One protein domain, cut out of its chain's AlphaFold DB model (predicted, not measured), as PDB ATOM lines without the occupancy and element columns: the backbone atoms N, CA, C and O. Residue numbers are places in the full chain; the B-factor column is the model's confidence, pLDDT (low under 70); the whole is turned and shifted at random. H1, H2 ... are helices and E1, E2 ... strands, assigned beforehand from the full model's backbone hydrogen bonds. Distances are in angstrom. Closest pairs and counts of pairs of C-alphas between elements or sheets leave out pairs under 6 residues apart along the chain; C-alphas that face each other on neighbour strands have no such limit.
ATOM      1  N   LYS A   4     179.564 235.452 225.920       83.31
ATOM      2  CA  LYS A   4     180.796 234.832 226.420       83.31
ATOM      3  C   LYS A   4     182.053 235.367 225.733       83.31
ATOM      4  O   LYS A   4     183.028 235.691 226.400       83.31
ATOM      5  N   GLN A   5     182.013 235.533 224.410       85.12
ATOM      6  CA  GLN A   5     183.132 236.107 223.651       85.12
ATOM      7  C   GLN A   5     183.374 237.580 223.999       85.12
ATOM      8  O   GLN A   5     184.519 238.026 224.046       85.12
ATOM      9  N   ARG A   6     182.307 238.350 224.249       85.75
ATOM     10  CA  ARG A   6     182.420 239.758 224.661       85.75
ATOM     11  C   ARG A   6     183.045 239.883 226.047       85.75
ATOM     12  O   ARG A   6     183.911 240.730 226.228       85.75
ATOM     13  N   ILE A   7     182.642 239.029 226.985       87.19
ATOM     14  CA  ILE A   7     183.166 239.003 228.356       87.19
ATOM     15  C   ILE A   7     184.635 238.567 228.372       87.19
ATOM     16  O   ILE A   7     185.452 239.249 228.979       87.19
ATOM     17  N   GLN A   8     185.003 237.525 227.618       87.25
ATOM     18  CA  GLN A   8     186.412 237.141 227.445       87.25
ATOM     19  C   GLN A   8     187.254 238.294 226.905       87.25
ATOM     20  O   GLN A   8     188.336 238.559 227.409       87.25
ATOM     21  N   LYS A   9     186.746 239.009 225.896       86.12
ATOM     22  CA  LYS A   9     187.449 240.161 225.332       86.12
ATOM     23  C   LYS A   9     187.580 241.310 226.335       86.12
ATOM     24  O   LYS A   9     188.610 241.970 226.346       86.12
ATOM     25  N   LEU A  10     186.555 241.567 227.152       84.38
ATOM     26  CA  LEU A  10     186.607 242.587 228.205       84.38
ATOM     27  C   LEU A  10     187.673 242.259 229.252       84.38
ATOM     28  O   LEU A  10     188.466 243.127 229.595       84.38
ATOM     29  N   GLU A  11     187.717 241.011 229.707       85.44
ATOM     30  CA  GLU A  11     188.695 240.550 230.691       85.44
ATOM     31  C   GLU A  11     190.130 240.606 230.138       85.44
ATOM     32  O   GLU A  11     191.021 241.184 230.764       85.44
ATOM     33  N   GLN A  12     190.329 240.141 228.902       83.88
ATOM     34  CA  GLN A  12     191.622 240.201 228.215       83.88
ATOM     35  C   GLN A  12     192.094 241.633 227.942       83.88
ATOM     36  O   GLN A  12     193.283 241.918 228.054       83.88
ATOM     37  N   ASN A  13     191.179 242.548 227.603       84.25
ATOM     38  CA  ASN A  13     191.502 243.968 227.439       84.25
ATOM     39  C   ASN A  13     191.967 244.617 228.750       84.25
ATOM     40  O   ASN A  13     192.639 245.643 228.707       84.25
ATOM     41  N   ASN A  14     191.604 244.033 229.893       80.88
ATOM     42  CA  ASN A  14     192.020 244.473 231.219       80.88
ATOM     43  C   ASN A  14     193.276 243.725 231.709       80.88
ATOM     44  O   ASN A  14     193.507 243.624 232.910       80.88
ATOM     45  N   ASN A  15     194.059 243.148 230.786       76.56
ATOM     46  CA  ASN A  15     195.275 242.368 231.047       76.56
ATOM     47  C   ASN A  15     195.107 241.201 232.047       76.56
ATOM     48  O   ASN A  15     196.093 240.750 232.625       76.56
ATOM     49  N   GLY A  16     193.886 240.703 232.265       71.50
ATOM     50  CA  GLY A  16     193.616 239.666 233.271       71.50
ATOM     51  C   GLY A  16     193.735 240.133 234.729       71.50
ATOM     52  O   GLY A  16     193.773 239.317 235.654       71.50
ATOM     53  N   GLU A  17     193.770 241.448 234.969       80.56
ATOM     54  CA  GLU A  17     193.797 242.024 236.323       80.56
ATOM     55  C   GLU A  17     192.432 241.958 237.027       80.56
ATOM     56  O   GLU A  17     192.342 242.171 238.238       80.56
ATOM     57  N   MET A  18     191.370 241.643 236.281       87.06
ATOM     58  CA  MET A  18     189.998 241.575 236.773       87.06
ATOM     59  C   MET A  18     189.370 240.219 236.463       87.06
ATOM     60  O   MET A  18     189.461 239.742 235.341       87.06
ATOM     61  N   ILE A  19     188.652 239.645 237.427       90.69
ATOM     62  CA  ILE A  19     187.821 238.453 237.212       90.69
ATOM     63  C   ILE A  19     186.371 238.870 236.995       90.69
ATOM     64  O   ILE A  19     185.835 239.704 237.725       90.69
ATOM     65  N   ILE A  20     185.716 238.267 236.004       92.06
ATOM     66  CA  ILE A  20     184.304 238.532 235.725       92.06
ATOM     67  C   ILE A  20     183.472 237.335 236.177       92.06
ATOM     68  O   ILE A  20     183.556 236.259 235.587       92.06
ATOM     69  N   TYR A  21     182.651 237.527 237.203       93.00
ATOM     70  CA  TYR A  21     181.689 236.547 237.690       93.00
ATOM     71  C   TYR A  21     180.335 236.726 237.023       93.00
ATOM     72  O   TYR A  21     179.879 237.844 236.798       93.00
ATOM     73  N   ILE A  22     179.683 235.608 236.732       91.44
ATOM     74  CA  ILE A  22     178.331 235.576 236.192       91.44
ATOM     75  C   ILE A  22     177.396 235.038 237.256       91.44
ATOM     76  O   ILE A  22     177.600 233.930 237.767       91.44
ATOM     77  N   THR A  23     176.379 235.828 237.572       90.50
ATOM     78  CA  THR A  23     175.396 235.529 238.609       90.50
ATOM     79  C   THR A  23     174.031 235.253 238.004       90.50
ATOM     80  O   THR A  23     173.696 235.752 236.923       90.50
ATOM     81  N   ASP A  24     173.230 234.470 238.721       85.38
ATOM     82  CA  ASP A  24     171.798 234.402 238.457       85.38
ATOM     83  C   ASP A  24     171.166 235.799 238.651       85.38
ATOM     84  O   ASP A  24     171.703 236.631 239.404       85.38
ATOM     85  N   PRO A  25     170.021 236.074 238.000       82.31
ATOM     86  CA  PRO A  25     169.222 237.247 238.321       82.31
ATOM     87  C   PRO A  25     168.834 237.192 239.800       82.31
ATOM     88  O   PRO A  25     168.305 236.180 240.263       82.31
ATOM     89  N   HIS A  26     169.106 238.265 240.532       77.62
ATOM     90  CA  HIS A  26     168.805 238.374 241.955       77.62
ATOM     91  C   HIS A  26     168.151 239.726 242.232       77.62
ATOM     92  O   HIS A  26     168.238 240.655 241.428       77.62
ATOM     93  N   THR A  27     167.428 239.819 243.345       73.31
ATOM     94  CA  THR A  27     166.961 241.115 243.840       73.31
ATOM     95  C   THR A  27     168.067 241.763 244.670       73.31
ATOM     96  O   THR A  27     168.979 241.081 245.125       73.31
ATOM     97  N   VAL A  28     167.994 243.079 244.890       73.06
ATOM     98  CA  VAL A  28     168.998 243.814 245.688       73.06
ATOM     99  C   VAL A  28     169.077 243.297 247.136       73.06
ATOM    100  O   VAL A  28     170.104 243.463 247.789       73.06
ATOM    101  N   ASP A  29     168.009 242.661 247.620       74.38
ATOM    102  CA  ASP A  29     167.898 242.143 248.983       74.38
ATOM    103  C   ASP A  29     168.444 240.708 249.136       74.38
ATOM    104  O   ASP A  29     168.612 240.237 250.261       74.38
ATOM    105  N   ASP A  30     168.748 240.023 248.026       81.06
ATOM    106  CA  ASP A  30     169.235 238.644 248.010       81.06
ATOM    107  C   ASP A  30     170.726 238.572 247.666       81.06
ATOM    108  O   ASP A  30     171.244 239.326 246.840       81.06
ATOM    109  N   GLU A  31     171.429 237.601 248.253       82.44
ATOM    110  CA  GLU A  31     172.817 237.349 247.876       82.44
ATOM    111  C   GLU A  31     172.888 236.790 246.439       82.44
ATOM    112  O   GLU A  31     172.212 235.800 246.124       82.44
ATOM    113  N   PRO A  32     173.716 237.373 245.552       86.00
ATOM    114  CA  PRO A  32     173.876 236.867 244.199       86.00
ATOM    115  C   PRO A  32     174.428 235.441 244.193       86.00
ATOM    116  O   PRO A  32     175.474 235.150 244.776       86.00
ATOM    117  N   ILE A  33     173.772 234.554 243.442       88.75
ATOM    118  CA  ILE A  33     174.256 233.188 243.228       88.75
ATOM    119  C   ILE A  33     175.197 233.180 242.026       88.75
ATOM    120  O   ILE A  33     174.763 233.293 240.879       88.75
ATOM    121  N   ILE A  34     176.491 232.989 242.274       91.69
ATOM    122  CA  ILE A  34     177.515 232.931 241.225       91.69
ATOM    123  C   ILE A  34     177.519 231.545 240.567       91.69
ATOM    124  O   ILE A  34     177.674 230.519 241.235       91.69
ATOM    125  N   ARG A  35     177.394 231.510 239.237       90.25
ATOM    126  CA  ARG A  35     177.372 230.280 238.427       90.25
ATOM    127  C   ARG A  35     178.664 230.022 237.677       90.25
ATOM    128  O   ARG A  35     179.064 228.869 237.529       90.25
ATOM    129  N   GLN A  36     179.274 231.078 237.154       92.81
ATOM    130  CA  GLN A  36     180.438 230.984 236.280       92.81
ATOM    131  C   GLN A  36     181.411 232.116 236.575       92.81
ATOM    132  O   GLN A  36     181.032 233.164 237.091       92.81
ATOM    133  N   ALA A  37     182.664 231.909 236.198       93.12
ATOM    134  CA  ALA A  37     183.698 232.927 236.209       93.12
ATOM    135  C   ALA A  37     184.441 232.917 234.872       93.12
ATOM    136  O   ALA A  37     184.679 231.853 234.295       93.12
ATOM    137  N   CYS A  38     184.828 234.094 234.400       92.62
ATOM    138  CA  CYS A  38     185.816 234.269 233.350       92.62
ATOM    139  C   CYS A  38     187.117 234.736 234.005       92.62
ATOM    140  O   CYS A  38     187.164 235.821 234.587       92.62
ATOM    141  N   VAL A  39     188.141 233.890 233.929       92.06
ATOM    142  CA  VAL A  39     189.441 234.068 234.581       92.06
ATOM    143  C   VAL A  39     190.526 233.817 233.542       92.06
ATOM    144  O   VAL A  39     190.581 232.723 232.977       92.06
ATOM    145  N   ASP A  40     191.368 234.808 233.263       88.69
ATOM    146  CA  ASP A  40     192.477 234.712 232.308       88.69
ATOM    147  C   ASP A  40     192.004 234.215 230.921       88.69
ATOM    148  O   ASP A  40     192.572 233.310 230.300       88.69
ATOM    149  N   GLY A  41     190.870 234.752 230.459       85.44
ATOM    150  CA  GLY A  41     190.182 234.378 229.224       85.44
ATOM    151  C   GLY A  41     189.496 233.005 229.230       85.44
ATOM    152  O   GLY A  41     188.949 232.592 228.199       85.44
ATOM    153  N   ARG A  42     189.502 232.272 230.349       89.25
ATOM    154  CA  ARG A  42     188.909 230.932 230.469       89.25
ATOM    155  C   ARG A  42     187.617 230.958 231.270       89.25
ATOM    156  O   ARG A  42     187.542 231.548 232.341       89.25
ATOM    157  N   TRP A  43     186.620 230.246 230.755       91.12
ATOM    158  CA  TRP A  43     185.360 230.025 231.451       91.12
ATOM    159  C   TRP A  43     185.485 228.878 232.440       91.12
ATOM    160  O   TRP A  43     185.976 227.801 232.095       91.12
ATOM    161  N   ILE A  44     185.020 229.118 233.658       93.94
ATOM    162  CA  ILE A  44     185.023 228.157 234.748       93.94
ATOM    163  C   ILE A  44     183.609 228.088 235.316       93.94
ATOM    164  O   ILE A  44     183.084 229.086 235.803       93.94
ATOM    165  N   ASP A  45     183.009 226.902 235.279       94.12
ATOM    166  CA  ASP A  45     181.706 226.635 235.883       94.12
ATOM    167  C   ASP A  45     181.835 226.288 237.372       94.12
ATOM    168  O   ASP A  45     182.795 225.622 237.799       94.12
ATOM    169  N   ARG A  46     180.841 226.700 238.165       93.56
ATOM    170  CA  ARG A  46     180.654 226.194 239.527       93.56
ATOM    171  C   ARG A  46     180.170 224.751 239.462       93.56
ATOM    172  O   ARG A  46     179.188 224.439 238.786       93.56
ATOM    173  N   LYS A  47     180.861 223.856 240.164       92.38
ATOM    174  CA  LYS A  47     180.529 222.427 240.163       92.38
ATOM    175  C   LYS A  47     179.268 222.162 240.989       92.38
ATOM    176  O   LYS A  47     178.953 222.880 241.935       92.38
ATOM    177  N   SER A  48     178.560 221.081 240.665       89.88
ATOM    178  CA  SER A  48     177.443 220.611 241.494       89.88
ATOM    179  C   SER A  48     177.948 220.205 242.883       89.88
ATOM    180  O   SER A  48     178.877 219.407 242.984       89.88
ATOM    181  N   GLY A  49     177.340 220.748 243.942       90.50
ATOM    182  CA  GLY A  49     177.739 220.505 245.335       90.50
ATOM    183  C   GLY A  49     178.925 221.343 245.832       90.50
ATOM    184  O   GLY A  49     179.281 221.237 247.001       90.50
ATOM    185  N   GLU A  50     179.523 222.182 244.983       93.81
ATOM    186  CA  GLU A  50     180.527 223.168 245.396       93.81
ATOM    187  C   GLU A  50     179.834 224.381 246.035       93.81
ATOM    188  O   GLU A  50     178.853 224.901 245.491       93.81
ATOM    189  N   THR A  51     180.333 224.827 247.192       94.25
ATOM    190  CA  THR A  51     179.850 226.050 247.846       94.25
ATOM    191  C   THR A  51     180.313 227.288 247.076       94.25
ATOM    192  O   THR A  51     181.290 227.245 246.325       94.25
ATOM    193  N   GLN A  52     179.609 228.408 247.255       93.19
ATOM    194  CA  GLN A  52     179.994 229.682 246.643       93.19
ATOM    195  C   GLN A  52     181.397 230.115 247.095       93.19
ATOM    196  O   GLN A  52     182.223 230.436 246.245       93.19
ATOM    197  N   ASP A  53     181.704 229.999 248.387       93.12
ATOM    198  CA  ASP A  53     183.018 230.356 248.938       93.12
ATOM    199  C   ASP A  53     184.154 229.536 248.324       93.12
ATOM    200  O   ASP A  53     185.144 230.096 247.859       93.12
ATOM    201  N   SER A  54     183.999 228.209 248.231       94.94
ATOM    202  CA  SER A  54     185.023 227.355 247.617       94.94
ATOM    203  C   SER A  54     185.198 227.647 246.127       94.94
ATOM    204  O   SER A  54     186.308 227.557 245.598       94.94
ATOM    205  N   PHE A  55     184.120 228.018 245.431       95.56
ATOM    206  CA  PHE A  55     184.204 228.452 244.040       95.56
ATOM    207  C   PHE A  55     184.979 229.769 243.900       95.56
ATOM    208  O   PHE A  55     185.838 229.883 243.019       95.56
ATOM    209  N   LEU A  56     184.701 230.742 244.770       93.69
ATOM    210  CA  LEU A  56     185.394 232.027 244.813       93.69
ATOM    211  C   LEU A  56     186.882 231.843 245.123       93.69
ATOM    212  O   LEU A  56     187.714 232.332 244.366       93.69
ATOM    213  N   GLU A  57     187.227 231.046 246.134       94.50
ATOM    214  CA  GLU A  57     188.615 230.738 246.499       94.50
ATOM    215  C   GLU A  57     189.369 230.051 245.347       94.50
ATOM    216  O   GLU A  57     190.505 230.395 245.029       94.50
ATOM    217  N   ARG A  58     188.718 229.115 244.643       94.44
ATOM    218  CA  ARG A  58     189.318 228.408 243.503       94.44
ATOM    219  C   ARG A  58     189.536 229.298 242.281       94.44
ATOM    220  O   ARG A  58     190.460 229.055 241.505       94.44
ATOM    221  N   THR A  59     188.646 230.259 242.047       94.00
ATOM    222  CA  THR A  59     188.684 231.125 240.857       94.00
ATOM    223  C   THR A  59     189.473 232.405 241.089       94.00
ATOM    224  O   THR A  59     190.072 232.917 240.144       94.00
ATOM    225  N   ASN A  60     189.540 232.877 242.333       93.56
ATOM    226  CA  ASN A  60     190.247 234.082 242.736       93.56
ATOM    227  C   ASN A  60     191.058 233.903 244.036       93.56
ATOM    228  O   ASN A  60     190.832 234.621 245.011       93.56
ATOM    229  N   PRO A  61     192.043 232.989 244.064       89.69
ATOM    230  CA  PRO A  61     192.818 232.704 245.276       89.69
ATOM    231  C   PRO A  61     193.688 233.879 245.743       89.69
ATOM    232  O   PRO A  61     194.145 233.898 246.879       89.69
ATOM    233  N   THR A  62     193.962 234.842 244.861       88.38
ATOM    234  CA  THR A  62     194.790 236.021 245.150       88.38
ATOM    235  C   THR A  62     193.957 237.288 245.339       88.38
ATOM    236  O   THR A  62     194.520 238.377 245.277       88.38
ATOM    237  N   GLU A  63     192.632 237.162 245.474       86.06
ATOM    238  CA  GLU A  63     191.704 238.280 245.701       86.06
ATOM    239  C   GLU A  63     191.862 239.441 244.695       86.06
ATOM    240  O   GLU A  63     191.796 240.621 245.038       86.06
ATOM    241  N   ARG A  64     192.061 239.107 243.410       88.19
ATOM    242  CA  ARG A  64     192.022 240.061 242.294       88.19
ATOM    243  C   ARG A  64     190.723 240.853 242.315       88.19
ATOM    244  O   ARG A  64     189.681 240.358 242.754       88.19
ATOM    245  N   HIS A  65     190.777 242.056 241.755       89.69
ATOM    246  CA  HIS A  65     189.573 242.839 241.544       89.69
ATOM    247  C   HIS A  65     188.559 242.018 240.739       89.69
ATOM    248  O   HIS A  65     188.920 241.314 239.795       89.69
ATOM    249  N   SER A  66     187.290 242.057 241.128       90.56
ATOM    250  CA  SER A  66     186.263 241.265 240.468       90.56
ATOM    251  C   SER A  66     184.977 242.049 240.295       90.56
ATOM    252  O   SER A  66     184.688 242.979 241.047       90.56
ATOM    253  N   VAL A  67     184.231 241.686 239.258       90.38
ATOM    254  CA  VAL A  67     182.938 242.282 238.926       90.38
ATOM    255  C   VAL A  67     181.921 241.179 238.696       90.38
ATOM    256  O   VAL A  67     182.248 240.141 238.122       90.38
ATOM    257  N   CYS A  68     180.681 241.416 239.113       89.31
ATOM    258  CA  CYS A  68     179.566 240.510 238.875       89.31
ATOM    259  C   CYS A  68     178.694 241.050 237.740       89.31
ATOM    260  O   CYS A  68     178.365 242.236 237.707       89.31
ATOM    261  N   ILE A  69     178.322 240.174 236.810       87.75
ATOM    262  CA  ILE A  69     177.373 240.454 235.738       87.75
ATOM    263  C   ILE A  69     176.207 239.484 235.894       87.75
ATOM    264  O   ILE A  69     176.379 238.268 235.808       87.75
ATOM    265  N   GLU A  70     175.012 240.030 236.081       86.19
ATOM    266  CA  GLU A  70     173.788 239.241 236.055       86.19
ATOM    267  C   GLU A  70     173.505 238.755 234.638       86.19
ATOM    268  O   GLU A  70     173.550 239.530 233.677       86.19
ATOM    269  N   SER A  71     173.168 237.476 234.503       76.38
ATOM    270  CA  SER A  71     172.660 236.953 233.243       76.38
ATOM    271  C   SER A  71     171.239 236.454 233.381       76.38
ATOM    272  O   SER A  71     170.947 235.545 234.151       76.38
TER     273      SER A  71
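What this domain is: This is residues 4 to 71 of the 76 residues of an uncharacterized protein of Roseovarius albus (UniProt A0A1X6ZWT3). A twisted sheet of four strands lies between two short helices, H1 on one face and H2 on the other, with H2 running along strand E2 and H1 slantwise; both helices sit mainly over E2, and edge strand E4 is left largely uncovered. The ten-residue loop from E1 to E2 and the turn between H1 and E1 lie at the two ends of the longest axis. The printed part has 68 residues, with two named helices and four named strands in the order H1, E1, E2, E3, H2, E4; the sheet is mixed, its order E3, E2, E1, E4, and the class is mixed, helices and strands. The whole is compact and rounded, with a radius of gyration of the C-alphas of 11.6 A and spans of 31 by 23 by 19 A.

How they stand to each other: In the sheet, E1, residues 18 to 23, and E2, residues 34 to 39, are the inner strands and form an antiparallel hairpin, with N 22 and O 36 2.8 A apart, within hydrogen-bond range. E2 forms a second hairpin with edge strand E3, residues 42 to 45, where N 44 and O 37 are 2.8 A apart. E1, E2 and E3 make a meander, each strand the antiparallel neighbour of the one before. The other edge strand, E4, residues 65 to 70, is parallel to E1 at 26 degrees, with N 21 and O 67 2.8 A apart. The sheet is only just strongly twisted, its C-alphas lying up to 4.1 A off the best plane. H2, residues 52 to 59, is over E2 at a height over the sheet of 9.3 A and runs along the strands, at 10 degrees to E2 on the local plane; their closest C-alphas are those of Ile 34 and Gln 52, 6.8 A apart. E3, H2 and E4 form a split strand-helix-strand unit, two strands running the same way with E2 and E1 between them, and its crossover is right-handed. H1, residues 4 to 13, is on the opposite face at a height of 8.6 A, over E2 and only just over E1, where 3 of its C-alphas fall; it runs slantwise to the strands, at 37 degrees to E2 on the local plane. The closest C-alphas of H1 and E1 are those of Glu 11 and Met 18, 6.3 A apart. The sheet with a helix on each face makes three layers. In H1 and H2 every O i to N i+4 pair is within hydrogen-bond range.

Where its parts are: E1 is 15.9 A long from first to last C-alpha, E2 13.7 A, E3 10.0 A and E4 17.1 A; H1 is 14.1 A and H2 10.5 A. H1 begins at C-alpha 4 (180.796, 234.832, 226.420), and E4 ends at C-alpha 70 (173.788, 239.241, 236.055).

The domain as a whole: The C-alphas farthest apart, those of Asn 15 and Asp 29, are 32.7 A apart. The printed part has no cut, and no link is long. Mean pLDDT of the printed part is 87.8, and no printed residue is under 70.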